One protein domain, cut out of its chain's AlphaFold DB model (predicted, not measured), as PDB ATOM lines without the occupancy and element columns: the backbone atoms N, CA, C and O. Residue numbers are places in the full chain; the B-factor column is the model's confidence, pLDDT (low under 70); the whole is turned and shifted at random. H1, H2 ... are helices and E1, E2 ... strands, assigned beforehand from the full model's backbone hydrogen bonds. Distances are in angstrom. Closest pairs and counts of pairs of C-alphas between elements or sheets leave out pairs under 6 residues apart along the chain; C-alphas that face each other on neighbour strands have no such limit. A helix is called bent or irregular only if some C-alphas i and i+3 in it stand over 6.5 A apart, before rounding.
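AT A GLANCE: This is residues 257 to 333 and 341 to 461 of the 461 residues of the protein "DUF4157 domain-containing protein" of Streptomyces sp. sk2.1 (UniProt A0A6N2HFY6). Helix H9 is at the middle of the domain, reaching with one part to a strongly twisted sheet of three strands, E1, E2 and E6, and with another to a smaller sheet of three, E3, E4 and E5; the long helix H1 packs side by side with H9. H3 and H6 cover opposite faces of the twisted sheet, H8 lies over E3 of the smaller one, H4 and H5 are near the first residues of H1, and residues 276 to 281 stick out after its last. The printed part has 198 residues with nine named helices and six named strands, in the order H1 H2 E1 H3 H4 H5 H6 E2 H7 E3 H8 E4 E5 H9 E6; the class is mixed. The sheet E1 E2 E6 is antiparallel in that order and the sheet E3 E4 E5 is mixed in that order. The whole is compact, with a radius of gyration of the C-alphas of 16.7 A, and rounded, spanning 48 by 44 by 40 A.

HOW THE PARTS SIT: In the strongly twisted sheet, E2, residues 367 to 374, is the inner strand, with the edge strands E1, residues 290 to 296, and E6, residues 454 to 460, antiparallel to it. N 293 and O 370 are 2.9 A apart, and N 371 and O 458 are 2.8 A apart, both within hydrogen-bond range. H3, residues 297 to 308, is on this sheet, over E2 and E6 at a height of 8.3 A, slantwise to the strands. H6, residues 355 to 360, is on the opposite face, over E1 at a height of 7.3 A and along the strands; with helices on both faces the arrangement has three layers. H9, residues 444 to 453, is on both sheets; its closest C-alpha pair with E2 is Phe 453 to Leu 374, 5.4 A. In the smaller sheet, E3, residues 388 to 391, is parallel to E4, residues 426 to 429, with N 428 and O 389 2.8 A apart. E4 and E5, residues 437 to 439, form a hairpin, with N 427 and O 439 2.8 A apart. The C-alphas of Ile 426 in E4 and Ser 446 in H9 are the closest of that pair, 5.9 A. E3, H8, residues 397 to 406, and E4 form a strand-helix-strand unit, two parallel neighbour strands with a helix between, whose crossover is left-handed. H1, residues 257 to 275, touches H9 at a shallow tilt of 9 degrees, the same way; Val 259 and Ala 445 have the closest C-alphas, 6.2 A. H1 only just touches H4, residues 311 to 322, with 3 pairs of C-alphas within 8 A, the closest those of Ile 260 and Ile 319, 6.2 A. H5, residues 328 to 333, is close to H1 but not clearly touching, with C-alphas 257 and 329 5.9 A apart. H2, residues 280 to 284, and H7, residues 379 to 382, touch no helix. Every O i to N i+4 pair is within hydrogen-bond range in H2, H3, H4, H5, H6 and H8, against 13 of 15 in H1 and 4 of 6 in H9; H7 is too short for such a pair.

IN THESE COORDINATES: H1 begins at C-alpha 257, (182.843, 89.231, 159.333), and is 27.1 A long; it is irregular, with C-alphas 261 and 264 7.2 A apart. E2 is 22.6 A long, E1 19.5 A, and H4 and E6 16.0 A each. E6 ends at C-alpha 460, (178.252, 85.081, 125.962).

THE WHOLE: The C-alphas farthest apart, those of Asp 365 and Asp 409, are 49.0 A apart. Residues 334 to 340 are not printed, and C-alphas 333 and 341 are 11.3 A apart across the cut. The link from H8 to E4, 19 residues, is long. The mean pLDDT of the printed part is 86.2; 19 residues are under 70, among them 361 to 365 and 392 to 396.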
ATOM      1  N   LYS A 257     182.593  88.018 158.528       90.19
ATOM      2  CA  LYS A 257     182.843  89.231 159.333       90.19
ATOM      3  C   LYS A 257     184.181  89.888 158.997       90.19
ATOM      4  O   LYS A 257     184.246  91.094 158.800       90.19
ATOM      5  N   GLU A 258     185.250  89.099 158.923       91.56
ATOM      6  CA  GLU A 258     186.588  89.606 158.617       91.56
ATOM      7  C   GLU A 258     186.663  90.121 157.177       91.56
ATOM      8  O   GLU A 258     187.222  91.186 156.922       91.56
ATOM      9  N   VAL A 259     186.047  89.414 156.229       92.94
ATOM     10  CA  VAL A 259     186.026  89.859 154.832       92.94
ATOM     11  C   VAL A 259     185.297  91.198 154.677       92.94
ATOM     12  O   VAL A 259     185.819  92.084 153.995       92.94
ATOM     13  N   ILE A 260     184.155  91.368 155.350       92.00
ATOM     14  CA  ILE A 260     183.378  92.617 155.393       92.00
ATOM     15  C   ILE A 260     184.177  93.740 156.067       92.00
ATOM     16  O   ILE A 260     184.306  94.829 155.507       92.00
ATOM     17  N   ALA A 261     184.741  93.473 157.246       91.50
ATOM     18  CA  ALA A 261     185.376  94.496 158.070       91.50
ATOM     19  C   ALA A 261     186.729  94.968 157.513       91.50
ATOM     20  O   ALA A 261     187.066  96.153 157.584       91.50
ATOM     21  N   THR A 262     187.527  94.055 156.948       93.31
ATOM     22  CA  THR A 262     188.937  94.332 156.626       93.31
ATOM     23  C   THR A 262     189.280  94.096 155.161       93.31
ATOM     24  O   THR A 262     189.851  94.985 154.520       93.31
ATOM     25  N   THR A 263     188.920  92.935 154.608       95.12
ATOM     26  CA  THR A 263     189.447  92.483 153.309       95.12
ATOM     27  C   THR A 263     188.866  93.294 152.151       95.12
ATOM     28  O   THR A 263     189.619  93.867 151.361       95.12
ATOM     29  N   VAL A 264     187.535  93.408 152.064       95.19
ATOM     30  CA  VAL A 264     186.860  94.178 151.005       95.19
ATOM     31  C   VAL A 264     187.199  95.674 151.090       95.19
ATOM     32  O   VAL A 264     187.614  96.241 150.073       95.19
ATOM     33  N   PRO A 265     187.130  96.339 152.262       95.06
ATOM     34  CA  PRO A 265     187.584  97.723 152.385       95.06
ATOM     35  C   PRO A 265     189.053  97.916 151.982       95.06
ATOM     36  O   PRO A 265     189.393  98.936 151.382       95.06
ATOM     37  N   GLY A 266     189.924  96.946 152.283       96.31
ATOM     38  CA  GLY A 266     191.321  96.930 151.847       96.31
ATOM     39  C   GLY A 266     191.465  96.917 150.325       96.31
ATOM     40  O   GLY A 266     192.146  97.785 149.774       96.31
ATOM     41  N   LEU A 267     190.758  96.010 149.647       96.19
ATOM     42  CA  LEU A 267     190.732  95.918 148.185       96.19
ATOM     43  C   LEU A 267     190.263  97.222 147.537       96.19
ATOM     44  O   LEU A 267     190.908  97.737 146.621       96.19
ATOM     45  N   LEU A 268     189.164  97.793 148.035       94.94
ATOM     46  CA  LEU A 268     188.617  99.042 147.508       94.94
ATOM     47  C   LEU A 268     189.601 100.208 147.660       94.94
ATOM     48  O   LEU A 268     189.728 101.019 146.739       94.94
ATOM     49  N   ARG A 269     190.335 100.281 148.781       96.31
ATOM     50  CA  ARG A 269     191.411 101.270 148.962       96.31
ATOM     51  C   ARG A 269     192.549 101.055 147.965       96.31
ATOM     52  O   ARG A 269     192.904 101.999 147.268       96.31
ATOM     53  N   GLN A 270     193.053  99.827 147.825       96.50
ATOM     54  CA  GLN A 270     194.146  99.515 146.891       96.50
ATOM     55  C   GLN A 270     193.778  99.833 145.432       96.50
ATOM     56  O   GLN A 270     194.590 100.394 144.695       96.50
ATOM     57  N   LEU A 271     192.546  99.534 145.008       94.69
ATOM     58  CA  LEU A 271     192.050  99.896 143.676       94.69
ATOM     59  C   LEU A 271     191.914 101.413 143.508       94.69
ATOM     60  O   LEU A 271     192.322 101.960 142.484       94.69
ATOM     61  N   LYS A 272     191.390 102.114 144.521       95.44
ATOM     62  CA  LYS A 272     191.287 103.579 144.508       95.44
ATOM     63  C   LYS A 272     192.662 104.234 144.376       95.44
ATOM     64  O   LYS A 272     192.826 105.130 143.549       95.44
ATOM     65  N   ASP A 273     193.646 103.768 145.138       96.44
ATOM     66  CA  ASP A 273     195.019 104.271 145.072       96.44
ATOM     67  C   ASP A 273     195.655 103.977 143.712       96.44
ATOM     68  O   ASP A 273     196.297 104.848 143.124       96.44
ATOM     69  N   LYS A 274     195.388 102.797 143.142       93.25
ATOM     70  CA  LYS A 274     195.839 102.422 141.797       93.25
ATOM     71  C   LYS A 274     195.294 103.356 140.709       93.25
ATOM     72  O   LYS A 274     195.988 103.574 139.714       93.25
ATOM     73  N   TYR A 275     194.092 103.907 140.876       95.38
ATOM     74  CA  TYR A 275     193.472 104.838 139.920       95.38
ATOM     75  C   TYR A 275     193.768 106.311 140.210       95.38
ATOM     76  O   TYR A 275     193.479 107.174 139.380       95.38
ATOM     77  N   ARG A 276     194.362 106.620 141.365       96.81
ATOM     78  CA  ARG A 276     194.644 107.992 141.786       96.81
ATOM     79  C   ARG A 276     195.532 108.703 140.761       96.81
ATOM     80  O   ARG A 276     196.603 108.222 140.408       96.81
ATOM     81  N   GLY A 277     195.071 109.859 140.286       95.69
ATOM     82  CA  GLY A 277     195.796 110.676 139.307       95.69
ATOM     83  C   GLY A 277     195.801 110.136 137.871       95.69
ATOM     84  O   GLY A 277     196.464 110.729 137.025       95.69
ATOM     85  N   LYS A 278     195.077 109.046 137.570       93.88
ATOM     86  CA  LYS A 278     194.955 108.492 136.213       93.88
ATOM     87  C   LYS A 278     193.635 108.899 135.563       93.88
ATOM     88  O   LYS A 278     192.589 108.907 136.206       93.88
ATOM     89  N   ASN A 279     193.676 109.184 134.266       93.25
ATOM     90  CA  ASN A 279     192.477 109.365 133.453       93.25
ATOM     91  C   ASN A 279     191.912 108.016 132.963       93.25
ATOM     92  O   ASN A 279     192.533 106.962 133.108       93.25
ATOM     93  N   GLN A 280     190.737 108.047 132.336       90.94
ATOM     94  CA  GLN A 280     190.045 106.836 131.894       90.94
ATOM     95  C   GLN A 280     190.843 106.005 130.876       90.94
ATOM     96  O   GLN A 280     190.843 104.780 130.971       90.94
ATOM     97  N   LYS A 281     191.573 106.648 129.955       86.50
ATOM     98  CA  LYS A 281     192.426 105.955 128.976       86.50
ATOM     99  C   LYS A 281     193.586 105.237 129.666       86.50
ATOM    100  O   LYS A 281     193.883 104.093 129.343       86.50
ATOM    101  N   GLN A 282     194.211 105.885 130.647       87.19
ATOM    102  CA  GLN A 282     195.286 105.294 131.445       87.19
ATOM    103  C   GLN A 282     194.785 104.128 132.299       87.19
ATOM    104  O   GLN A 282     195.486 103.133 132.422       87.19
ATOM    105  N   ILE A 283     193.576 104.228 132.859       84.19
ATOM    106  CA  ILE A 283     192.950 103.129 133.603       84.19
ATOM    107  C   ILE A 283     192.656 101.953 132.664       84.19
ATOM    108  O   ILE A 283     192.978 100.820 132.998       84.19
ATOM    109  N   GLN A 284     192.099 102.199 131.477       83.75
ATOM    110  CA  GLN A 284     191.834 101.147 130.486       83.75
ATOM    111  C   GLN A 284     193.116 100.455 130.004       83.75
ATOM    112  O   GLN A 284     193.128  99.235 129.871       83.75
ATOM    113  N   ALA A 285     194.201 101.209 129.809       80.94
ATOM    114  CA  ALA A 285     195.496 100.676 129.385       80.94
ATOM    115  C   ALA A 285     196.141  99.721 130.406       80.94
ATOM    116  O   ALA A 285     197.065  98.997 130.054       80.94
ATOM    117  N   MET A 286     195.651  99.687 131.652       84.62
ATOM    118  CA  MET A 286     196.080  98.695 132.643       84.62
ATOM    119  C   MET A 286     195.600  97.279 132.306       84.62
ATOM    120  O   MET A 286     196.089  96.325 132.895       84.62
ATOM    121  N   GLY A 287     194.634  97.145 131.392       86.94
ATOM    122  CA  GLY A 287     194.077  95.870 130.961       86.94
ATOM    123  C   GLY A 287     193.149  95.223 131.992       86.94
ATOM    124  O   GLY A 287     193.230  95.458 133.201       86.94
ATOM    125  N   SER A 288     192.237  94.394 131.500       91.44
ATOM    126  CA  SER A 288     191.232  93.690 132.295       91.44
ATOM    127  C   SER A 288     191.345  92.201 132.019       91.44
ATOM    128  O   SER A 288     191.373  91.798 130.865       91.44
ATOM    129  N   LEU A 289     191.400  91.409 133.084       93.50
ATOM    130  CA  LEU A 289     191.322  89.956 132.985       93.50
ATOM    131  C   LEU A 289     189.856  89.576 132.771       93.50
ATOM    132  O   LEU A 289     188.987  90.111 133.469       93.50
ATOM    133  N   GLU A 290     189.586  88.689 131.822       94.62
ATOM    134  CA  GLU A 290     188.248  88.131 131.623       94.62
ATOM    135  C   GLU A 290     188.264  86.676 132.051       94.62
ATOM    136  O   GLU A 290     189.131  85.907 131.654       94.62
ATOM    137  N   ILE A 291     187.308  86.324 132.895       94.81
ATOM    138  CA  ILE A 291     187.191  85.001 133.484       94.81
ATOM    139  C   ILE A 291     185.836  84.450 133.073       94.81
ATOM    140  O   ILE A 291     184.840  85.169 133.098       94.81
ATOM    141  N   PHE A 292     185.786  83.183 132.702       93.62
ATOM    142  CA  PHE A 292     184.607  82.549 132.143       93.62
ATOM    143  C   PHE A 292     184.148  81.392 133.016       93.62
ATOM    144  O   PHE A 292     184.937  80.750 133.714       93.62
ATOM    145  N   ARG A 293     182.850  81.101 132.956       91.94
ATOM    146  CA  ARG A 293     182.275  79.902 133.556       91.94
ATOM    147  C   ARG A 293     181.112  79.383 132.736       91.94
ATOM    148  O   ARG A 293     180.171  80.122 132.457       91.94
ATOM    149  N   GLY A 294     181.179  78.099 132.407       90.31
ATOM    150  CA  GLY A 294     180.044  77.352 131.896       90.31
ATOM    151  C   GLY A 294     179.112  76.941 133.032       90.31
ATOM    152  O   GLY A 294     179.576  76.484 134.081       90.31
ATOM    153  N   MET A 295     177.811  77.143 132.856       89.75
ATOM    154  CA  MET A 295     176.791  76.806 133.852       89.75
ATOM    155  C   MET A 295     175.422  76.600 133.203       89.75
ATOM    156  O   MET A 295     175.235  76.898 132.027       89.75
ATOM    157  N   LYS A 296     174.440  76.129 133.975       90.69
ATOM    158  CA  LYS A 296     173.047  76.079 133.510       90.69
ATOM    159  C   LYS A 296     172.496  77.489 133.316       90.69
ATOM    160  O   LYS A 296     172.814  78.382 134.102       90.69
ATOM    161  N   ARG A 297     171.599  77.666 132.347       89.50
ATOM    162  CA  ARG A 297     170.910  78.937 132.087       89.50
ATOM    163  C   ARG A 297     170.272  79.528 133.339       89.50
ATOM    164  O   ARG A 297     170.486  80.694 133.621       89.50
ATOM    165  N   THR A 298     169.602  78.705 134.142       90.19
ATOM    166  CA  THR A 298     168.999  79.127 135.421       90.19
ATOM    167  C   THR A 298     169.999  79.748 136.403       90.19
ATOM    168  O   THR A 298     169.665  80.710 137.088       90.19
ATOM    169  N   GLU A 299     171.228  79.230 136.470       89.38
ATOM    170  CA  GLU A 299     172.292  79.798 137.307       89.38
ATOM    171  C   GLU A 299     172.825  81.107 136.705       89.38
ATOM    172  O   GLU A 299     172.999  82.090 137.426       89.38
ATOM    173  N   GLY A 300     173.016  81.146 135.382       91.12
ATOM    174  CA  GLY A 300     173.432  82.355 134.669       91.12
ATOM    175  C   GLY A 300     172.422  83.493 134.805       91.12
ATOM    176  O   GLY A 300     172.805  84.618 135.117       91.12
ATOM    177  N   ASP A 301     171.133  83.195 134.661       90.81
ATOM    178  CA  ASP A 301     170.046  84.159 134.811       90.81
ATOM    179  C   ASP A 301     169.965  84.688 136.249       90.81
ATOM    180  O   ASP A 301     169.771  85.883 136.438       90.81
ATOM    181  N   ALA A 302     170.196  83.850 137.269       89.94
ATOM    182  CA  ALA A 302     170.248  84.300 138.663       89.94
ATOM    183  C   ALA A 302     171.424  85.258 138.930       89.94
ATOM    184  O   ALA A 302     171.286  86.228 139.677       89.94
ATOM    185  N   ILE A 303     172.581  85.013 138.307       91.94
ATOM    186  CA  ILE A 303     173.731  85.925 138.370       91.94
ATOM    187  C   ILE A 303     173.410  87.242 137.659       91.94
ATOM    188  O   ILE A 303     173.714  88.307 138.196       91.94
ATOM    189  N   MET A 304     172.794  87.182 136.476       92.25
ATOM    190  CA  MET A 304     172.424  88.376 135.715       92.25
ATOM    191  C   MET A 304     171.331  89.186 136.409       92.25
ATOM    192  O   MET A 304     171.432  90.406 136.438       92.25
ATOM    193  N   ASP A 305     170.326  88.542 137.000       89.62
ATOM    194  CA  ASP A 305     169.295  89.208 137.801       89.62
ATOM    195  C   ASP A 305     169.928  89.920 139.001       89.62
ATOM    196  O   ASP A 305     169.720  91.115 139.202       89.62
ATOM    197  N   TRP A 306     170.797  89.234 139.747       89.25
ATOM    198  CA  TRP A 306     171.530  89.862 140.843       89.25
ATOM    199  C   TRP A 306     172.363  91.062 140.360       89.25
ATOM    200  O   TRP A 306     172.339  92.124 140.981       89.25
ATOM    201  N   TRP A 307     173.075  90.915 139.238       89.94
ATOM    202  CA  TRP A 307     173.965  91.950 138.704       89.94
ATOM    203  C   TRP A 307     173.209  93.163 138.148       89.94
ATOM    204  O   TRP A 307     173.601  94.297 138.409       89.94
ATOM    205  N   ASN A 308     172.122  92.938 137.409       89.06
ATOM    206  CA  ASN A 308     171.350  93.986 136.738       89.06
ATOM    207  C   ASN A 308     170.449  94.779 137.692       89.06
ATOM    208  O   ASN A 308     170.048  95.888 137.356       89.06
ATOM    209  N   ASN A 309     170.149  94.237 138.875       85.69
ATOM    210  CA  ASN A 309     169.424  94.944 139.933       85.69
ATOM    211  C   ASN A 309     170.358  95.750 140.861       85.69
ATOM    212  O   ASN A 309     170.015  95.961 142.021       85.69
ATOM    213  N   ASP A 310     171.559  96.122 140.397       83.19
ATOM    214  CA  ASP A 310     172.550  96.940 141.118       83.19
ATOM    215  C   ASP A 310     172.918  96.447 142.534       83.19
ATOM    216  O   ASP A 310     173.508  97.181 143.334       83.19
ATOM    217  N   ARG A 311     172.695  95.159 142.833       84.75
ATOM    218  CA  ARG A 311     172.954  94.563 144.160       84.75
ATOM    219  C   ARG A 311     174.411  94.665 144.586       84.75
ATOM    220  O   ARG A 311     174.721  94.699 145.779       84.75
ATOM    221  N   GLN A 312     175.320  94.749 143.618       86.19
ATOM    222  CA  GLN A 312     176.734  95.009 143.862       86.19
ATOM    223  C   GLN A 312     176.957  96.383 144.504       86.19
ATOM    224  O   GLN A 312     177.790  96.506 145.406       86.19
ATOM    225  N   THR A 313     176.223  97.401 144.055       86.56
ATOM    226  CA  THR A 313     176.272  98.761 144.601       86.56
ATOM    227  C   THR A 313     175.673  98.785 145.999       86.56
ATOM    228  O   THR A 313     176.349  99.259 146.913       86.56
ATOM    229  N   ASP A 314     174.495  98.185 146.186       86.81
ATOM    230  CA  ASP A 314     173.820  98.095 147.489       86.81
ATOM    231  C   ASP A 314     174.709  97.410 148.530       86.81
ATOM    232  O   ASP A 314     174.972  97.955 149.601       86.81
ATOM    233  N   THR A 315     175.282  96.257 148.174       87.62
ATOM    234  CA  THR A 315     176.184  95.504 149.055       87.62
ATOM    235  C   THR A 315     177.444  96.301 149.384       87.62
ATOM    236  O   THR A 315     177.882  96.342 150.533       87.62
ATOM    237  N   THR A 316     178.034  96.978 148.392       89.12
ATOM    238  CA  THR A 316     179.226  97.813 148.615       89.12
ATOM    239  C   THR A 316     178.911  98.990 149.539       89.12
ATOM    240  O   THR A 316     179.751  99.373 150.355       89.12
ATOM    241  N   GLN A 317     177.735  99.600 149.388       88.62
ATOM    242  CA  GLN A 317     177.306 100.724 150.208       88.62
ATOM    243  C   GLN A 317     177.042 100.279 151.646       88.62
ATOM    244  O   GLN A 317     177.612 100.862 152.566       88.62
ATOM    245  N   TRP A 318     176.305  99.186 151.829       88.81
ATOM    246  CA  TRP A 318     176.034  98.626 153.146       88.81
ATOM    247  C   TRP A 318     177.319  98.259 153.898       88.81
ATOM    248  O   TRP A 318     177.460  98.615 155.066       88.81
ATOM    249  N   ILE A 319     178.313  97.652 153.227       89.19
ATOM    250  CA  ILE A 319     179.613  97.342 153.853       89.19
ATOM    251  C   ILE A 319     180.288  98.615 154.373       89.19
ATOM    252  O   ILE A 319     180.868  98.601 155.453       89.19
ATOM    253  N   LYS A 320     180.237  99.734 153.642       88.38
ATOM    254  CA  LYS A 320     180.848 100.986 154.125       88.38
ATOM    255  C   LYS A 320     180.192 101.491 155.407       88.38
ATOM    256  O   LYS A 320     180.892 102.081 156.225       88.38
ATOM    257  N   GLU A 321     178.889 101.285 155.537       87.38
ATOM    258  CA  GLU A 321     178.079 101.743 156.666       87.38
ATOM    259  C   GLU A 321     178.196 100.811 157.882       87.38
ATOM    260  O   GLU A 321     178.205 101.298 159.007       87.38
ATOM    261  N   HIS A 322     178.371  99.502 157.662       85.69
ATOM    262  CA  HIS A 322     178.266  98.475 158.710       85.69
ATOM    263  C   HIS A 322     179.564  97.689 158.962       85.69
ATOM    264  O   HIS A 322     179.591  96.797 159.804       85.69
ATOM    265  N   LYS A 323     180.679  98.000 158.282       83.00
ATOM    266  CA  LYS A 323     181.964  97.284 158.468       83.00
ATOM    267  C   LYS A 323     182.516  97.310 159.900       83.00
ATOM    268  O   LYS A 323     183.361  96.479 160.221       83.00
ATOM    269  N   ASP A 324     182.089  98.277 160.709       85.88
ATOM    270  CA  ASP A 324     182.519  98.449 162.100       85.88
ATOM    271  C   ASP A 324     181.460  97.934 163.103       85.88
ATOM    272  O   ASP A 324     181.661  98.054 164.309       85.88
ATOM    273  N   ASP A 325     180.347  97.360 162.621       82.62
ATOM    274  CA  ASP A 325     179.290  96.770 163.449       82.62
ATOM    275  C   ASP A 325     179.598  95.295 163.765       82.62
ATOM    276  O   ASP A 325     179.878  94.468 162.890       82.62
ATOM    277  N   ASP A 326     179.539  94.952 165.050       71.19
ATOM    278  CA  ASP A 326     179.821  93.610 165.533       71.19
ATOM    279  C   ASP A 326     178.770  92.566 165.132       71.19
ATOM    280  O   ASP A 326     179.135  91.384 165.044       71.19
ATOM    281  N   ASN A 327     177.532  92.992 164.846       71.81
ATOM    282  CA  ASN A 327     176.386  92.153 164.468       71.81
ATOM    283  C   ASN A 327     176.123  92.099 162.954       71.81
ATOM    284  O   ASN A 327     175.262  91.336 162.515       71.81
ATOM    285  N   ALA A 328     176.907  92.828 162.156       70.44
ATOM    286  CA  ALA A 328     176.698  93.032 160.721       70.44
ATOM    287  C   ALA A 328     176.452  91.734 159.921       70.44
ATOM    288  O   ALA A 328     175.705  91.723 158.951       70.44
ATOM    289  N   VAL A 329     177.067  90.613 160.316       72.19
ATOM    290  CA  VAL A 329     176.917  89.332 159.600       72.19
ATOM    291  C   VAL A 329     175.477  88.816 159.605       72.19
ATOM    292  O   VAL A 329     175.058  88.246 158.605       72.19
ATOM    293  N   GLY A 330     174.718  89.010 160.688       67.56
ATOM    294  CA  GLY A 330     173.310  88.599 160.733       67.56
ATOM    295  C   GLY A 330     172.489  89.342 159.680       67.56
ATOM    296  O   GLY A 330     171.847  88.718 158.837       67.56
ATOM    297  N   ASP A 331     172.637  90.664 159.656       67.94
ATOM    298  CA  ASP A 331     171.918  91.560 158.745       67.94
ATOM    299  C   ASP A 331     172.385  91.430 157.283       67.94
ATOM    300  O   ASP A 331     171.648  91.730 156.343       67.94
ATOM    301  N   PHE A 332     173.614  90.947 157.068       73.12
ATOM    302  CA  PHE A 332     174.136  90.644 155.736       73.12
ATOM    303  C   PHE A 332     173.388  89.481 155.075       73.12
ATOM    304  O   PHE A 332     173.220  89.486 153.859       73.12
ATOM    305  N   HIS A 333     172.942  88.492 155.858       64.56
ATOM    306  CA  HIS A 333     172.133  87.374 155.362       64.56
ATOM    307  C   HIS A 333     170.625  87.680 155.418       64.56
ATOM    308  O   HIS A 333     169.863  87.192 154.577       64.56
ATOM    309  N   PRO A 341     165.978  95.632 148.988       51.25
ATOM    310  CA  PRO A 341     166.533  94.367 148.459       51.25
ATOM    311  C   PRO A 341     167.388  93.534 149.465       51.25
ATOM    312  O   PRO A 341     168.023  94.057 150.371       51.25
ATOM    313  N   ARG A 342     167.507  92.215 149.211       65.94
ATOM    314  CA  ARG A 342     168.537  91.326 149.805       65.94
ATOM    315  C   ARG A 342     169.954  91.876 149.576       65.94
ATOM    316  O   ARG A 342     170.385  91.960 148.421       65.94
ATOM    317  N   ILE A 343     170.656  92.171 150.662       76.75
ATOM    318  CA  ILE A 343     172.111  92.351 150.729       76.75
ATOM    319  C   ILE A 343     172.737  90.953 150.687       76.75
ATOM    320  O   ILE A 343     172.125  90.001 151.166       76.75
ATOM    321  N   GLY A 344     173.876  90.779 150.019       80.62
ATOM    322  CA  GLY A 344     174.497  89.458 149.926       80.62
ATOM    323  C   GLY A 344     175.561  89.361 148.844       80.62
ATOM    324  O   GLY A 344     175.797  90.306 148.091       80.62
ATOM    325  N   ALA A 345     176.215  88.206 148.759       87.81
ATOM    326  CA  ALA A 345     177.213  87.963 147.727       87.81
ATOM    327  C   ALA A 345     176.583  87.622 146.364       87.81
ATOM    328  O   ALA A 345     175.484  87.068 146.285       87.81
ATOM    329  N   ILE A 346     177.313  87.904 145.280       89.88
ATOM    330  CA  ILE A 346     176.959  87.410 143.944       89.88
ATOM    331  C   ILE A 346     176.820  85.871 143.970       89.88
ATOM    332  O   ILE A 346     177.717  85.196 144.489       89.88
ATOM    333  N   PRO A 347     175.752  85.277 143.402       89.12
ATOM    334  CA  PRO A 347     175.484  83.839 143.505       89.12
ATOM    335  C   PRO A 347     176.335  83.005 142.527       89.12
ATOM    336  O   PRO A 347     175.829  82.141 141.816       89.12
ATOM    337  N   VAL A 348     177.645  83.257 142.471       87.75
ATOM    338  CA  VAL A 348     178.600  82.498 141.650       87.75
ATOM    339  C   VAL A 348     179.223  81.398 142.501       87.75
ATOM    340  O   VAL A 348     179.777  81.656 143.565       87.75
ATOM    341  N   LYS A 349     179.181  80.157 142.030       81.25
ATOM    342  CA  LYS A 349     179.804  79.003 142.693       81.25
ATOM    343  C   LYS A 349     180.915  78.395 141.832       81.25
ATOM    344  O   LYS A 349     181.248  78.906 140.769       81.25
ATOM    345  N   GLY A 350     181.491  77.286 142.283       79.69
ATOM    346  CA  GLY A 350     182.267  76.385 141.429       79.69
ATOM    347  C   GLY A 350     183.516  76.993 140.776       79.69
ATOM    348  O   GLY A 350     184.176  77.865 141.345       79.69
ATOM    349  N   HIS A 351     183.860  76.452 139.603       83.88
ATOM    350  CA  HIS A 351     185.105  76.744 138.893       83.88
ATOM    351  C   HIS A 351     184.944  77.842 137.845       83.88
ATOM    352  O   HIS A 351     183.958  77.885 137.113       83.88
ATOM    353  N   LEU A 352     185.955  78.693 137.764       90.44
ATOM    354  CA  LEU A 352     186.069  79.853 136.889       90.44
ATOM    355  C   LEU A 352     187.416  79.751 136.167       90.44
ATOM    356  O   LEU A 352     188.407  79.433 136.810       90.44
ATOM    357  N   GLY A 353     187.495  80.011 134.870       88.88
ATOM    358  CA  GLY A 353     188.740  79.805 134.121       88.88
ATOM    359  C   GLY A 353     188.822  80.655 132.870       88.88
ATOM    360  O   GLY A 353     188.121  81.661 132.748       88.88
ATOM    361  N   ASP A 354     189.679  80.252 131.941       87.94
ATOM    362  CA  ASP A 354     189.661  80.825 130.598       87.94
ATOM    363  C   ASP A 354     188.414  80.376 129.808       87.94
ATOM    364  O   ASP A 354     187.637  79.508 130.229       87.94
ATOM    365  N   GLU A 355     188.200  80.996 128.649       86.81
ATOM    366  CA  GLU A 355     187.047  80.710 127.798       86.81
ATOM    367  C   GLU A 355     187.034  79.262 127.286       86.81
ATOM    368  O   GLU A 355     185.982  78.615 127.277       86.81
ATOM    369  N   ALA A 356     188.189  78.733 126.879       81.75
ATOM    370  CA  ALA A 356     188.297  77.395 126.308       81.75
ATOM    371  C   ALA A 356     187.934  76.331 127.350       81.75
ATOM    372  O   ALA A 356     187.132  75.438 127.069       81.75
ATOM    373  N   GLN A 357     188.456  76.467 128.570       78.19
ATOM    374  CA  GLN A 357     188.113  75.640 129.718       78.19
ATOM    375  C   GLN A 357     186.624  75.719 130.023       78.19
ATOM    376  O   GLN A 357     185.960  74.686 130.100       78.19
ATOM    377  N   ALA A 358     186.076  76.928 130.149       84.44
ATOM    378  CA  ALA A 358     184.677  77.126 130.493       84.44
ATOM    379  C   ALA A 358     183.724  76.515 129.447       84.44
ATOM    380  O   ALA A 358     182.745  75.866 129.822       84.44
ATOM    381  N   ARG A 359     184.059  76.598 128.151       82.69
ATOM    382  CA  ARG A 359     183.298  75.950 127.066       82.69
ATOM    383  C   ARG A 359     183.324  74.423 127.134       82.69
ATOM    384  O   ARG A 359     182.377  73.784 126.684       82.69
ATOM    385  N   THR A 360     184.343  73.803 127.738       75.88
ATOM    386  CA  THR A 360     184.322  72.340 127.936       75.88
ATOM    387  C   THR A 360     183.238  71.871 128.910       75.88
ATOM    388  O   THR A 360     182.843  70.703 128.832       75.88
ATOM    389  N   TYR A 361     182.746  72.769 129.770       66.56
ATOM    390  CA  TYR A 361     181.678  72.524 130.740       66.56
ATOM    391  C   TYR A 361     180.287  72.961 130.251       66.56
ATOM    392  O   TYR A 361     179.318  72.636 130.924       66.56
ATOM    393  N   SER A 362     180.194  73.652 129.107       61.59
ATOM    394  CA  SER A 362     178.944  74.100 128.466       61.59
ATOM    395  C   SER A 362     178.644  73.277 127.202       61.59
ATOM    396  O   SER A 362     178.842  73.751 126.085       61.59
ATOM    397  N   LYS A 363     178.237  72.015 127.358       63.44
ATOM    398  CA  LYS A 363     177.918  71.068 126.272       63.44
ATOM    399  C   LYS A 363     176.427  70.720 126.143       63.44
ATOM    400  O   LYS A 363     176.082  69.964 125.237       63.44
ATOM    401  N   GLY A 364     175.567  71.203 127.036       66.62
ATOM    402  CA  GLY A 364     174.118  70.977 127.001       66.62
ATOM    403  C   GLY A 364     173.330  72.100 126.317       66.62
ATOM    404  O   GLY A 364     173.749  73.253 126.333       66.62
ATOM    405  N   ASP A 365     172.144  71.770 125.791       69.62
ATOM    406  CA  ASP A 365     171.239  72.717 125.104       69.62
ATOM    407  C   ASP A 365     170.754  73.881 125.996       69.62
ATOM    408  O   ASP A 365     170.293  74.905 125.496       69.62
ATOM    409  N   ASP A 366     170.863  73.732 127.319       83.75
ATOM    410  CA  ASP A 366     170.436  74.717 128.322       83.75
ATOM    411  C   ASP A 366     171.613  75.264 129.153       83.75
ATOM    412  O   ASP A 366     171.448  75.756 130.272       83.75
ATOM    413  N   GLU A 367     172.834  75.142 128.634       87.06
ATOM    414  CA  GLU A 367     174.030  75.690 129.265       87.06
ATOM    415  C   GLU A 367     174.410  77.032 128.634       87.06
ATOM    416  O   GLU A 367     174.327  77.240 127.426       87.06
ATOM    417  N   VAL A 368     174.812  77.969 129.486       90.50
ATOM    418  CA  VAL A 368     175.281  79.301 129.111       90.50
ATOM    419  C   VAL A 368     176.723  79.470 129.544       90.50
ATOM    420  O   VAL A 368     177.176  78.876 130.528       90.50
ATOM    421  N   LEU A 369     177.438  80.310 128.813       92.25
ATOM    422  CA  LEU A 369     178.765  80.751 129.188       92.25
ATOM    423  C   LEU A 369     178.647  82.165 129.760       92.25
ATOM    424  O   LEU A 369     178.150  83.075 129.103       92.25
ATOM    425  N   VAL A 370     179.082  82.354 131.003       94.31
ATOM    426  CA  VAL A 370     179.089  83.667 131.656       94.31
ATOM    427  C   VAL A 370     180.513  84.198 131.686       94.31
ATOM    428  O   VAL A 370     181.427  83.515 132.152       94.31
ATOM    429  N   LYS A 371     180.694  85.426 131.203       95.88
ATOM    430  CA  LYS A 371     181.945  86.178 131.217       95.88
ATOM    431  C   LYS A 371     181.936  87.207 132.343       95.88
ATOM    432  O   LYS A 371     181.040  88.044 132.433       95.88
ATOM    433  N   PHE A 372     182.989  87.191 133.148       97.00
ATOM    434  CA  PHE A 372     183.281  88.135 134.217       97.00
ATOM    435  C   PHE A 372     184.506  88.963 133.828       97.00
ATOM    436  O   PHE A 372     185.638  88.482 133.861       97.00
ATOM    437  N   THR A 373     184.304  90.229 133.475       97.00
ATOM    438  CA  THR A 373     185.406  91.155 133.195       97.00
ATOM    439  C   THR A 373     185.808  91.861 134.481       97.00
ATOM    440  O   THR A 373     184.998  92.569 135.089       97.00
ATOM    441  N   LEU A 374     187.068  91.721 134.895       97.38
ATOM    442  CA  LEU A 374     187.577  92.385 136.093       97.38
ATOM    443  C   LEU A 374     187.819  93.884 135.871       97.38
ATOM    444  O   LEU A 374     188.051  94.363 134.754       97.38
ATOM    445  N   LYS A 375     187.805  94.647 136.968       97.06
ATOM    446  CA  LYS A 375     188.218  96.055 136.980       97.06
ATOM    447  C   LYS A 375     189.658  96.180 136.443       97.06
ATOM    448  O   LYS A 375     190.495  95.334 136.767       97.06
ATOM    449  N   PRO A 376     189.979  97.204 135.626       94.75
ATOM    450  CA  PRO A 376     191.306  97.324 135.036       94.75
ATOM    451  C   PRO A 376     192.421  97.316 136.085       94.75
ATOM    452  O   PRO A 376     192.318  97.991 137.112       94.75
ATOM    453  N   GLY A 377     193.461  96.513 135.854       91.69
ATOM    454  CA  GLY A 377     194.577  96.313 136.781       91.69
ATOM    455  C   GLY A 377     194.243  95.566 138.081       91.69
ATOM    456  O   GLY A 377     195.125  95.399 138.921       91.69
ATOM    457  N   ALA A 378     193.003  95.103 138.283       95.75
ATOM    458  CA  ALA A 378     192.644  94.326 139.472       95.75
ATOM    459  C   ALA A 378     193.291  92.932 139.471       95.75
ATOM    460  O   ALA A 378     193.556  92.371 140.529       95.75
ATOM    461  N   HIS A 379     193.629  92.410 138.291       92.56
ATOM    462  CA  HIS A 379     194.379  91.166 138.148       92.56
ATOM    463  C   HIS A 379     195.770  91.234 138.799       92.56
ATOM    464  O   HIS A 379     196.265  90.222 139.265       92.56
ATOM    465  N   GLU A 380     196.390  92.414 138.909       90.56
ATOM    466  CA  GLU A 380     197.671  92.571 139.617       90.56
ATOM    467  C   GLU A 380     197.530  92.352 141.130       90.56
ATOM    468  O   GLU A 380     198.502  92.010 141.796       90.56
ATOM    469  N   LEU A 381     196.326  92.564 141.672       94.69
ATOM    470  CA  LEU A 381     196.006  92.298 143.072       94.69
ATOM    471  C   LEU A 381     195.544  90.854 143.262       94.69
ATOM    472  O   LEU A 381     195.939  90.220 144.233       94.69
ATOM    473  N   LEU A 382     194.741  90.337 142.324       95.88
ATOM    474  CA  LEU A 382     194.111  89.016 142.398       95.88
ATOM    475  C   LEU A 382     195.099  87.913 142.796       95.88
ATOM    476  O   LEU A 382     194.815  87.162 143.715       95.88
ATOM    477  N   PHE A 383     196.268  87.849 142.152       92.50
ATOM    478  CA  PHE A 383     197.282  86.809 142.386       92.50
ATOM    479  C   PHE A 383     198.181  87.063 143.613       92.50
ATOM    480  O   PHE A 383     199.246  86.458 143.760       92.50
ATOM    481  N   GLY A 384     197.794  87.998 144.482       92.56
ATOM    482  CA  GLY A 384     198.483  88.300 145.729       92.56
ATOM    483  C   GLY A 384     197.973  87.469 146.915       92.56
ATOM    484  O   GLY A 384     196.808  87.061 146.935       92.56
ATOM    485  N   PRO A 385     198.797  87.294 147.961       92.31
ATOM    486  CA  PRO A 385     198.455  86.500 149.146       92.31
ATOM    487  C   PRO A 385     197.324  87.109 149.991       92.31
ATOM    488  O   PRO A 385     196.766  86.441 150.857       92.31
ATOM    489  N   ASP A 386     196.949  88.368 149.741       93.38
ATOM    490  CA  ASP A 386     195.813  88.996 150.418       93.38
ATOM    491  C   ASP A 386     194.468  88.484 149.892       93.38
ATOM    492  O   ASP A 386     193.486  88.556 150.624       93.38
ATOM    493  N   TYR A 387     194.403  87.987 148.652       95.56
ATOM    494  CA  TYR A 387     193.134  87.694 147.972       95.56
ATOM    495  C   TYR A 387     193.053  86.289 147.388       95.56
ATOM    496  O   TYR A 387     191.948  85.808 147.144       95.56
ATOM    497  N   MET A 388     194.191  85.622 147.193       94.81
ATOM    498  CA  MET A 388     194.248  84.296 146.599       94.81
ATOM    499  C   MET A 388     194.835  83.263 147.542       94.81
ATOM    500  O   MET A 388     195.838  83.509 148.205       94.81
ATOM    501  N   ALA A 389     194.223  82.083 147.535       92.81
ATOM    502  CA  ALA A 389     194.766  80.881 148.140       92.81
ATOM    503  C   ALA A 389     195.194  79.905 147.043       92.81
ATOM    504  O   ALA A 389     194.568  79.811 145.990       92.81
ATOM    505  N   VAL A 390     196.263  79.160 147.286       89.56
ATOM    506  CA  VAL A 390     196.743  78.105 146.391       89.56
ATOM    507  C   VAL A 390     196.504  76.745 147.034       89.56
ATOM    508  O   VAL A 390     196.551  76.601 148.256       89.56
ATOM    509  N   ALA A 391     196.265  75.716 146.222       81.88
ATOM    510  CA  ALA A 391     196.115  74.355 146.729       81.88
ATOM    511  C   ALA A 391     197.323  73.922 147.587       81.88
ATOM    512  O   ALA A 391     198.482  73.981 147.151       81.88
ATOM    513  N   GLY A 392     197.043  73.471 148.816       68.06
ATOM    514  CA  GLY A 392     198.057  73.207 149.842       68.06
ATOM    515  C   GLY A 392     199.087  72.134 149.473       68.06
ATOM    516  O   GLY A 392     200.230  72.218 149.900       68.06
ATOM    517  N   THR A 393     198.735  71.156 148.632       64.81
ATOM    518  CA  THR A 393     199.639  70.076 148.175       64.81
ATOM    519  C   THR A 393     199.953  70.110 146.682       64.81
ATOM    520  O   THR A 393     200.669  69.238 146.197       64.81
ATOM    521  N   SER A 394     199.446  71.098 145.941       64.44
ATOM    522  CA  SER A 394     199.621  71.122 144.489       64.44
ATOM    523  C   SER A 394     201.075  71.394 144.100       64.44
ATOM    524  O   SER A 394     201.699  72.331 144.599       64.44
ATOM    525  N   THR A 395     201.591  70.574 143.182       62.12
ATOM    526  CA  THR A 395     202.873  70.757 142.479       62.12
ATOM    527  C   THR A 395     202.693  71.471 141.134       62.12
ATOM    528  O   THR A 395     203.591  71.445 140.295       62.12
ATOM    529  N   GLY A 396     201.517  72.058 140.900       68.44
ATOM    530  CA  GLY A 396     201.207  72.826 139.698       68.44
ATOM    531  C   GLY A 396     202.182  73.982 139.470       68.44
ATOM    532  O   GLY A 396     202.690  74.570 140.430       68.44
ATOM    533  N   ARG A 397     202.448  74.317 138.200       76.50
ATOM    534  CA  ARG A 397     203.472  75.317 137.848       76.50
ATOM    535  C   ARG A 397     203.095  76.708 138.348       76.50
ATOM    536  O   ARG A 397     203.942  77.357 138.960       76.50
ATOM    537  N   ALA A 398     201.847  77.140 138.151       81.69
ATOM    538  CA  ALA A 398     201.384  78.446 138.618       81.69
ATOM    539  C   ALA A 398     201.328  78.555 140.158       81.69
ATOM    540  O   ALA A 398     201.955  79.473 140.695       81.69
ATOM    541  N   PRO A 399     200.716  77.612 140.907       83.50
ATOM    542  CA  PRO A 399     200.781  77.611 142.370       83.50
ATOM    543  C   PRO A 399     202.209  77.670 142.924       83.50
ATOM    544  O   PRO A 399     202.477  78.404 143.877       83.50
ATOM    545  N   GLN A 400     203.142  76.917 142.332       80.50
ATOM    546  CA  GLN A 400     204.536  76.918 142.770       80.50
ATOM    547  C   GLN A 400     205.253  78.226 142.418       80.50
ATOM    548  O   GLN A 400     206.008  78.743 143.239       80.50
ATOM    549  N   ALA A 401     204.998  78.788 141.235       82.69
ATOM    550  CA  ALA A 401     205.546  80.079 140.837       82.69
ATOM    551  C   ALA A 401     205.106  81.198 141.785       82.69
ATOM    552  O   ALA A 401     205.945  81.957 142.260       82.69
ATOM    553  N   LEU A 402     203.815  81.259 142.127       84.69
ATOM    554  CA  LEU A 402     203.289  82.260 143.056       84.69
ATOM    555  C   LEU A 402     203.925  82.147 144.443       84.69
ATOM    556  O   LEU A 402     204.304  83.157 145.031       84.69
ATOM    557  N   ARG A 403     204.115  80.921 144.947       84.81
ATOM    558  CA  ARG A 403     204.844  80.691 146.204       84.81
ATOM    559  C   ARG A 403     206.276  81.223 146.134       84.81
ATOM    560  O   ARG A 403     206.729  81.856 147.081       84.81
ATOM    561  N   ASN A 404     206.969  80.994 145.021       81.88
ATOM    562  CA  ASN A 404     208.349  81.445 144.843       81.88
ATOM    563  C   ASN A 404     208.448  82.975 144.731       81.88
ATOM    564  O   ASN A 404     209.373  83.559 145.285       81.88
ATOM    565  N   ILE A 405     207.508  83.615 144.030       83.44
ATOM    566  CA  ILE A 405     207.493  85.070 143.811       83.44
ATOM    567  C   ILE A 405     207.266  85.828 145.123       83.44
ATOM    568  O   ILE A 405     207.952  86.815 145.379       83.44
ATOM    569  N   HIS A 406     206.316  85.387 145.952       82.81
ATOM    570  CA  HIS A 406     206.000  86.080 147.211       82.81
ATOM    571  C   HIS A 406     206.896  85.655 148.383       82.81
ATOM    572  O   HIS A 406     207.059  86.414 149.337       82.81
ATOM    573  N   GLY A 407     207.522  84.480 148.290       77.88
ATOM    574  CA  GLY A 407     208.530  84.020 149.237       77.88
ATOM    575  C   GLY A 407     207.989  83.698 150.642       77.88
ATOM    576  O   GLY A 407     206.778  83.698 150.882       77.88
ATOM    577  N   PRO A 408     208.888  83.377 151.589       76.31
ATOM    578  CA  PRO A 408     208.519  82.942 152.938       76.31
ATOM    579  C   PRO A 408     208.017  84.075 153.843       76.31
ATOM    580  O   PRO A 408     207.265  83.801 154.774       76.31
ATOM    581  N   ASP A 409     208.403  85.325 153.574       79.06
ATOM    582  CA  ASP A 409     208.001  86.486 154.381       79.06
ATOM    583  C   ASP A 409     206.543  86.887 154.133       79.06
ATOM    584  O   ASP A 409     205.887  87.477 154.993       79.06
ATOM    585  N   ARG A 410     206.018  86.550 152.949       83.81
ATOM    586  CA  ARG A 410     204.634  86.817 152.565       83.81
ATOM    587  C   ARG A 410     204.013  85.596 151.873       83.81
ATOM    588  O   ARG A 410     203.691  85.644 150.687       83.81
ATOM    589  N   PRO A 411     203.851  84.483 152.603       87.00
ATOM    590  CA  PRO A 411     203.503  83.199 152.017       87.00
ATOM    591  C   PRO A 411     202.091  83.216 151.425       87.00
ATOM    592  O   PRO A 411     201.169  83.810 151.985       87.00
ATOM    593  N   MET A 412     201.918  82.507 150.306       89.50
ATOM    594  CA  MET A 412     200.594  82.284 149.727       89.50
ATOM    595  C   MET A 412     199.727  81.437 150.669       89.50
ATOM    596  O   MET A 412     200.189  80.373 151.099       89.50
ATOM    597  N   PRO A 413     198.477  81.853 150.940       91.25
ATOM    598  CA  PRO A 413     197.545  81.066 151.723       91.25
ATOM    599  C   PRO A 413     197.293  79.671 151.159       91.25
ATOM    600  O   PRO A 413     197.171  79.500 149.945       91.25
ATOM    601  N   GLU A 414     197.187  78.674 152.036       89.12
ATOM    602  CA  GLU A 414     196.950  77.286 151.630       89.12
ATOM    603  C   GLU A 414     195.486  76.887 151.783       89.12
ATOM    604  O   GLU A 414     194.974  76.781 152.896       89.12
ATOM    605  N   GLY A 415     194.825  76.630 150.655       86.56
ATOM    606  CA  GLY A 415     193.473  76.080 150.629       86.56
ATOM    607  C   GLY A 415     193.433  74.557 150.557       86.56
ATOM    608  O   GLY A 415     194.462  73.870 150.592       86.56
ATOM    609  N   SER A 416     192.215  74.029 150.424       84.12
ATOM    610  CA  SER A 416     191.934  72.597 150.322       84.12
ATOM    611  C   SER A 416     192.771  71.900 149.242       84.12
ATOM    612  O   SER A 416     193.177  72.490 148.232       84.12
ATOM    613  N   GLN A 417     193.051  70.612 149.459       73.81
ATOM    614  CA  GLN A 417     193.767  69.812 148.469       73.81
ATOM    615  C   GLN A 417     192.941  69.720 147.180       73.81
ATOM    616  O   GLN A 417     191.750  69.427 147.212       73.81
ATOM    617  N   GLY A 418     193.581  69.981 146.042       71.88
ATOM    618  CA  GLY A 418     192.932  69.984 144.733       71.88
ATOM    619  C   GLY A 418     192.329  71.337 144.372       71.88
ATOM    620  O   GLY A 418     192.773  71.931 143.400       71.88
ATOM    621  N   GLU A 419     191.368  71.844 145.142       73.62
ATOM    622  CA  GLU A 419     190.616  73.048 144.748       73.62
ATOM    623  C   GLU A 419     191.260  74.369 145.165       73.62
ATOM    624  O   GLU A 419     190.886  75.419 144.648       73.62
ATOM    625  N   GLY A 420     192.188  74.336 146.128       78.12
ATOM    626  CA  GLY A 420     192.736  75.558 146.715       78.12
ATOM    627  C   GLY A 420     191.677  76.410 147.405       78.12
ATOM    628  O   GLY A 420     191.922  77.586 147.660       78.12
ATOM    629  N   SER A 421     190.512  75.835 147.717       85.50
ATOM    630  CA  SER A 421     189.419  76.558 148.351       85.50
ATOM    631  C   SER A 421     189.792  76.876 149.796       85.50
ATOM    632  O   SER A 421     190.141  75.985 150.575       85.50
ATOM    633  N   LEU A 422     189.749  78.160 150.131       90.31
ATOM    634  CA  LEU A 422     189.926  78.686 151.475       90.31
ATOM    635  C   LEU A 422     188.958  79.857 151.616       90.31
ATOM    636  O   LEU A 422     188.997  80.791 150.817       90.31
ATOM    637  N   GLY A 423     188.068  79.801 152.599       91.38
ATOM    638  CA  GLY A 423     187.064  80.841 152.801       91.38
ATOM    639  C   GLY A 423     187.656  82.230 152.995       91.38
ATOM    640  O   GLY A 423     188.650  82.411 153.704       91.38
ATOM    641  N   GLY A 424     187.051  83.192 152.300       92.44
ATOM    642  CA  GLY A 424     187.523  84.571 152.196       92.44
ATOM    643  C   GLY A 424     188.752  84.762 151.303       92.44
ATOM    644  O   GLY A 424     189.378  85.823 151.353       92.44
ATOM    645  N   TYR A 425     189.067  83.765 150.474       94.88
ATOM    646  CA  TYR A 425     190.054  83.823 149.398       94.88
ATOM    647  C   TYR A 425     189.473  83.262 148.096       94.88
ATOM    648  O   TYR A 425     188.597  82.394 148.104       94.88
ATOM    649  N   ILE A 426     189.997  83.729 146.965       94.69
ATOM    650  CA  ILE A 426     189.777  83.111 145.657       94.69
ATOM    651  C   ILE A 426     190.798  81.978 145.522       94.69
ATOM    652  O   ILE A 426     192.005  82.214 145.526       94.69
ATOM    653  N   GLY A 427     190.326  80.740 145.461       92.31
ATOM    654  CA  GLY A 427     191.188  79.571 145.340       92.31
ATOM    655  C   GLY A 427     191.767  79.442 143.936       92.31
ATOM    656  O   GLY A 427     191.078  79.710 142.957       92.31
ATOM    657  N   MET A 428     193.015  79.002 143.831       90.62
ATOM    658  CA  MET A 428     193.643  78.556 142.590       90.62
ATOM    659  C   MET A 428     193.763  77.029 142.606       90.62
ATOM    660  O   MET A 428     194.454  76.444 143.452       90.62
ATOM    661  N   LYS A 429     193.115  76.399 141.627       83.75
ATOM    662  CA  LYS A 429     193.063  74.958 141.398       83.75
ATOM    663  C   LYS A 429     193.886  74.606 140.169       83.75
ATOM    664  O   LYS A 429     193.626  75.095 139.080       83.75
ATOM    665  N   GLN A 430     194.844  73.701 140.322       82.75
ATOM    666  CA  GLN A 430     195.509  73.125 139.157       82.75
ATOM    667  C   GLN A 430     194.551  72.145 138.470       82.75
ATOM    668  O   GLN A 430     194.085  71.199 139.112       82.75
ATOM    669  N   GLU A 431     194.285  72.325 137.177       76.69
ATOM    670  CA  GLU A 431     193.509  71.347 136.420       76.69
ATOM    671  C   GLU A 431     194.375  70.160 135.991       76.69
ATOM    672  O   GLU A 431     195.574  70.272 135.731       76.69
ATOM    673  N   LYS A 432     193.757  68.976 135.918       67.38
ATOM    674  CA  LYS A 432     194.449  67.742 135.495       67.38
ATOM    675  C   LYS A 432     194.867  67.779 134.022       67.38
ATOM    676  O   LYS A 432     195.755  67.032 133.622       67.38
ATOM    677  N   LYS A 433     194.165  68.574 133.211       59.72
ATOM    678  CA  LYS A 433     194.366  68.733 131.771       59.72
ATOM    679  C   LYS A 433     194.166  70.208 131.426       59.72
ATOM    680  O   LYS A 433     193.025  70.641 131.317       59.72
ATOM    681  N   GLY A 434     195.259  70.943 131.258       64.19
ATOM    682  CA  GLY A 434     195.237  72.367 130.923       64.19
ATOM    683  C   GLY A 434     195.722  73.252 132.064       64.19
ATOM    684  O   GLY A 434     196.243  72.757 133.066       64.19
ATOM    685  N   ASP A 435     195.565  74.554 131.861       79.19
ATOM    686  CA  ASP A 435     195.974  75.583 132.808       79.19
ATOM    687  C   ASP A 435     195.163  75.537 134.114       79.19
ATOM    688  O   ASP A 435     194.210  74.771 134.266       79.19
ATOM    689  N   PHE A 436     195.553  76.324 135.109       82.75
ATOM    690  CA  PHE A 436     194.826  76.374 136.371       82.75
ATOM    691  C   PHE A 436     193.453  77.057 136.208       82.75
ATOM    692  O   PHE A 436     193.235  77.869 135.316       82.75
ATOM    693  N   SER A 437     192.534  76.760 137.122       87.19
ATOM    694  CA  SER A 437     191.255  77.446 137.272       87.19
ATOM    695  C   SER A 437     191.185  78.154 138.625       87.19
ATOM    696  O   SER A 437     191.956  77.882 139.552       87.19
ATOM    697  N   PHE A 438     190.250  79.081 138.760       91.81
ATOM    698  CA  PHE A 438     189.849  79.646 140.034       91.81
ATOM    699  C   PHE A 438     188.685  78.862 140.640       91.81
ATOM    700  O   PHE A 438     187.821  78.336 139.938       91.81
ATOM    701  N   SER A 439     188.633  78.824 141.965       89.75
ATOM    702  CA  SER A 439     187.546  78.241 142.741       89.75
ATOM    703  C   SER A 439     187.076  79.234 143.795       89.75
ATOM    704  O   SER A 439     187.876  79.729 144.588       89.75
ATOM    705  N   LEU A 440     185.774  79.500 143.838       88.56
ATOM    706  CA  LEU A 440     185.162  80.237 144.953       88.56
ATOM    707  C   LEU A 440     184.672  79.293 146.063       88.56
ATOM    708  O   LEU A 440     184.324  79.751 147.149       88.56
ATOM    709  N   GLY A 441     184.654  77.979 145.800       79.75
ATOM    710  CA  GLY A 441     183.994  76.990 146.653       79.75
ATOM    711  C   GLY A 441     182.499  77.277 146.839       79.75
ATOM    712  O   GLY A 441     181.872  77.982 146.046       79.75
ATOM    713  N   GLU A 442     181.931  76.745 147.920       79.94
ATOM    714  CA  GLU A 442     180.615  77.143 148.440       79.94
ATOM    715  C   GLU A 442     180.785  78.101 149.625       79.94
ATOM    716  O   GLU A 442     180.318  77.844 150.732       79.94
ATOM    717  N   ASN A 443     181.535  79.185 149.411       84.75
ATOM    718  CA  ASN A 443     181.901  80.110 150.473       84.75
ATOM    719  C   ASN A 443     181.462  81.539 150.148       84.75
ATOM    720  O   ASN A 443     182.025  82.195 149.271       84.75
ATOM    721  N   GLU A 444     180.488  82.041 150.899       88.19
ATOM    722  CA  GLU A 444     179.936  83.382 150.699       88.19
ATOM    723  C   GLU A 444     180.973  84.492 150.908       88.19
ATOM    724  O   GLU A 444     180.950  85.501 150.209       88.19
ATOM    725  N   ALA A 445     181.954  84.294 151.792       91.69
ATOM    726  CA  ALA A 445     183.030  85.262 151.985       91.69
ATOM    727  C   ALA A 445     183.948  85.340 150.747       91.69
ATOM    728  O   ALA A 445     184.367  86.428 150.349       91.69
ATOM    729  N   SER A 446     184.220  84.208 150.090       93.62
ATOM    730  CA  SER A 446     184.970  84.167 148.826       93.62
ATOM    731  C   SER A 446     184.174  84.751 147.654       93.62
ATOM    732  O   SER A 446     184.738  85.473 146.831       93.62
ATOM    733  N   GLN A 447     182.864  84.501 147.597       93.00
ATOM    734  CA  GLN A 447     181.957  85.107 146.612       93.00
ATOM    735  C   GLN A 447     181.892  86.626 146.767       93.00
ATOM    736  O   GLN A 447     182.052  87.363 145.791       93.00
ATOM    737  N   LEU A 448     181.738  87.092 148.010       93.44
ATOM    738  CA  LEU A 448     181.733  88.506 148.350       93.44
ATOM    739  C   LEU A 448     183.055  89.167 147.966       93.44
ATOM    740  O   LEU A 448     183.063  90.267 147.417       93.44
ATOM    741  N   LEU A 449     184.185  88.510 148.221       95.50
ATOM    742  CA  LEU A 449     185.476  89.018 147.775       95.50
ATOM    743  C   LEU A 449     185.532  89.118 146.242       95.50
ATOM    744  O   LEU A 449     185.861  90.180 145.707       95.50
ATOM    745  N   PHE A 450     185.181  88.040 145.536       95.94
ATOM    746  CA  PHE A 450     185.237  87.976 144.077       95.94
ATOM    747  C   PHE A 450     184.390  89.059 143.410       95.94
ATOM    748  O   PHE A 450     184.881  89.731 142.501       95.94
ATOM    749  N   GLN A 451     183.174  89.322 143.901       94.56
ATOM    750  CA  GLN A 451     182.295  90.333 143.306       94.56
ATOM    751  C   GLN A 451     182.956  91.721 143.232       94.56
ATOM    752  O   GLN A 451     182.720  92.488 142.298       94.56
ATOM    753  N   HIS A 452     183.826  92.050 144.191       96.06
ATOM    754  CA  HIS A 452     184.487  93.351 144.253       96.06
ATOM    755  C   HIS A 452     185.648  93.484 143.255       96.06
ATOM    756  O   HIS A 452     186.059  94.612 142.960       96.06
ATOM    757  N   PHE A 453     186.110  92.389 142.646       97.12
ATOM    758  CA  PHE A 453     187.008  92.428 141.488       97.12
ATOM    759  C   PHE A 453     186.270  92.708 140.176       97.12
ATOM    760  O   PHE A 453     186.860  93.278 139.257       97.12
ATOM    761  N   ILE A 454     184.992  92.341 140.079       96.94
ATOM    762  CA  ILE A 454     184.225  92.381 138.830       96.94
ATOM    763  C   ILE A 454     183.894  93.829 138.451       96.94
ATOM    764  O   ILE A 454     183.564  94.664 139.296       96.94
ATOM    765  N   LYS A 455     184.011  94.138 137.161       95.62
ATOM    766  CA  LYS A 455     183.522  95.375 136.538       95.62
ATOM    767  C   LYS A 455     182.254  95.134 135.729       95.62
ATOM    768  O   LYS A 455     181.420  96.029 135.653       95.62
ATOM    769  N   ARG A 456     182.156  93.984 135.063       95.00
ATOM    770  CA  ARG A 456     181.054  93.652 134.161       95.00
ATOM    771  C   ARG A 456     180.826  92.145 134.136       95.00
ATOM    772  O   ARG A 456     181.794  91.387 134.189       95.00
ATOM    773  N   VAL A 457     179.558  91.756 134.035       96.31
ATOM    774  CA  VAL A 457     179.109  90.373 133.857       96.31
ATOM    775  C   VAL A 457     178.247  90.298 132.607       96.31
ATOM    776  O   VAL A 457     177.444  91.198 132.361       96.31
ATOM    777  N   GLU A 458     178.446  89.260 131.803       95.81
ATOM    778  CA  GLU A 458     177.712  89.041 130.558       95.81
ATOM    779  C   GLU A 458     177.472  87.558 130.317       95.81
ATOM    780  O   GLU A 458     178.355  86.744 130.568       95.81
ATOM    781  N   ILE A 459     176.326  87.220 129.733       92.81
ATOM    782  CA  ILE A 459     176.150  85.930 129.067       92.81
ATOM    783  C   ILE A 459     176.710  86.064 127.647       92.81
ATOM    784  O   ILE A 459     176.308  86.954 126.898       92.81
ATOM    785  N   VAL A 460     177.648  85.192 127.293       88.00
ATOM    786  CA  VAL A 460     178.252  85.081 125.962       88.00
ATOM    787  C   VAL A 460     177.764  83.782 125.317       88.00
ATOM    788  O   VAL A 460     177.764  82.735 125.958       88.00
ATOM    789  N   ASN A 461     177.305  83.861 124.067       67.25
ATOM    790  CA  ASN A 461     176.847  82.698 123.297       67.25
ATOM    791  C   ASN A 461     178.019  82.083 122.523       67.25
ATOM    792  O   ASN A 461     178.786  82.861 121.911       67.25
TER     793      ASN A 461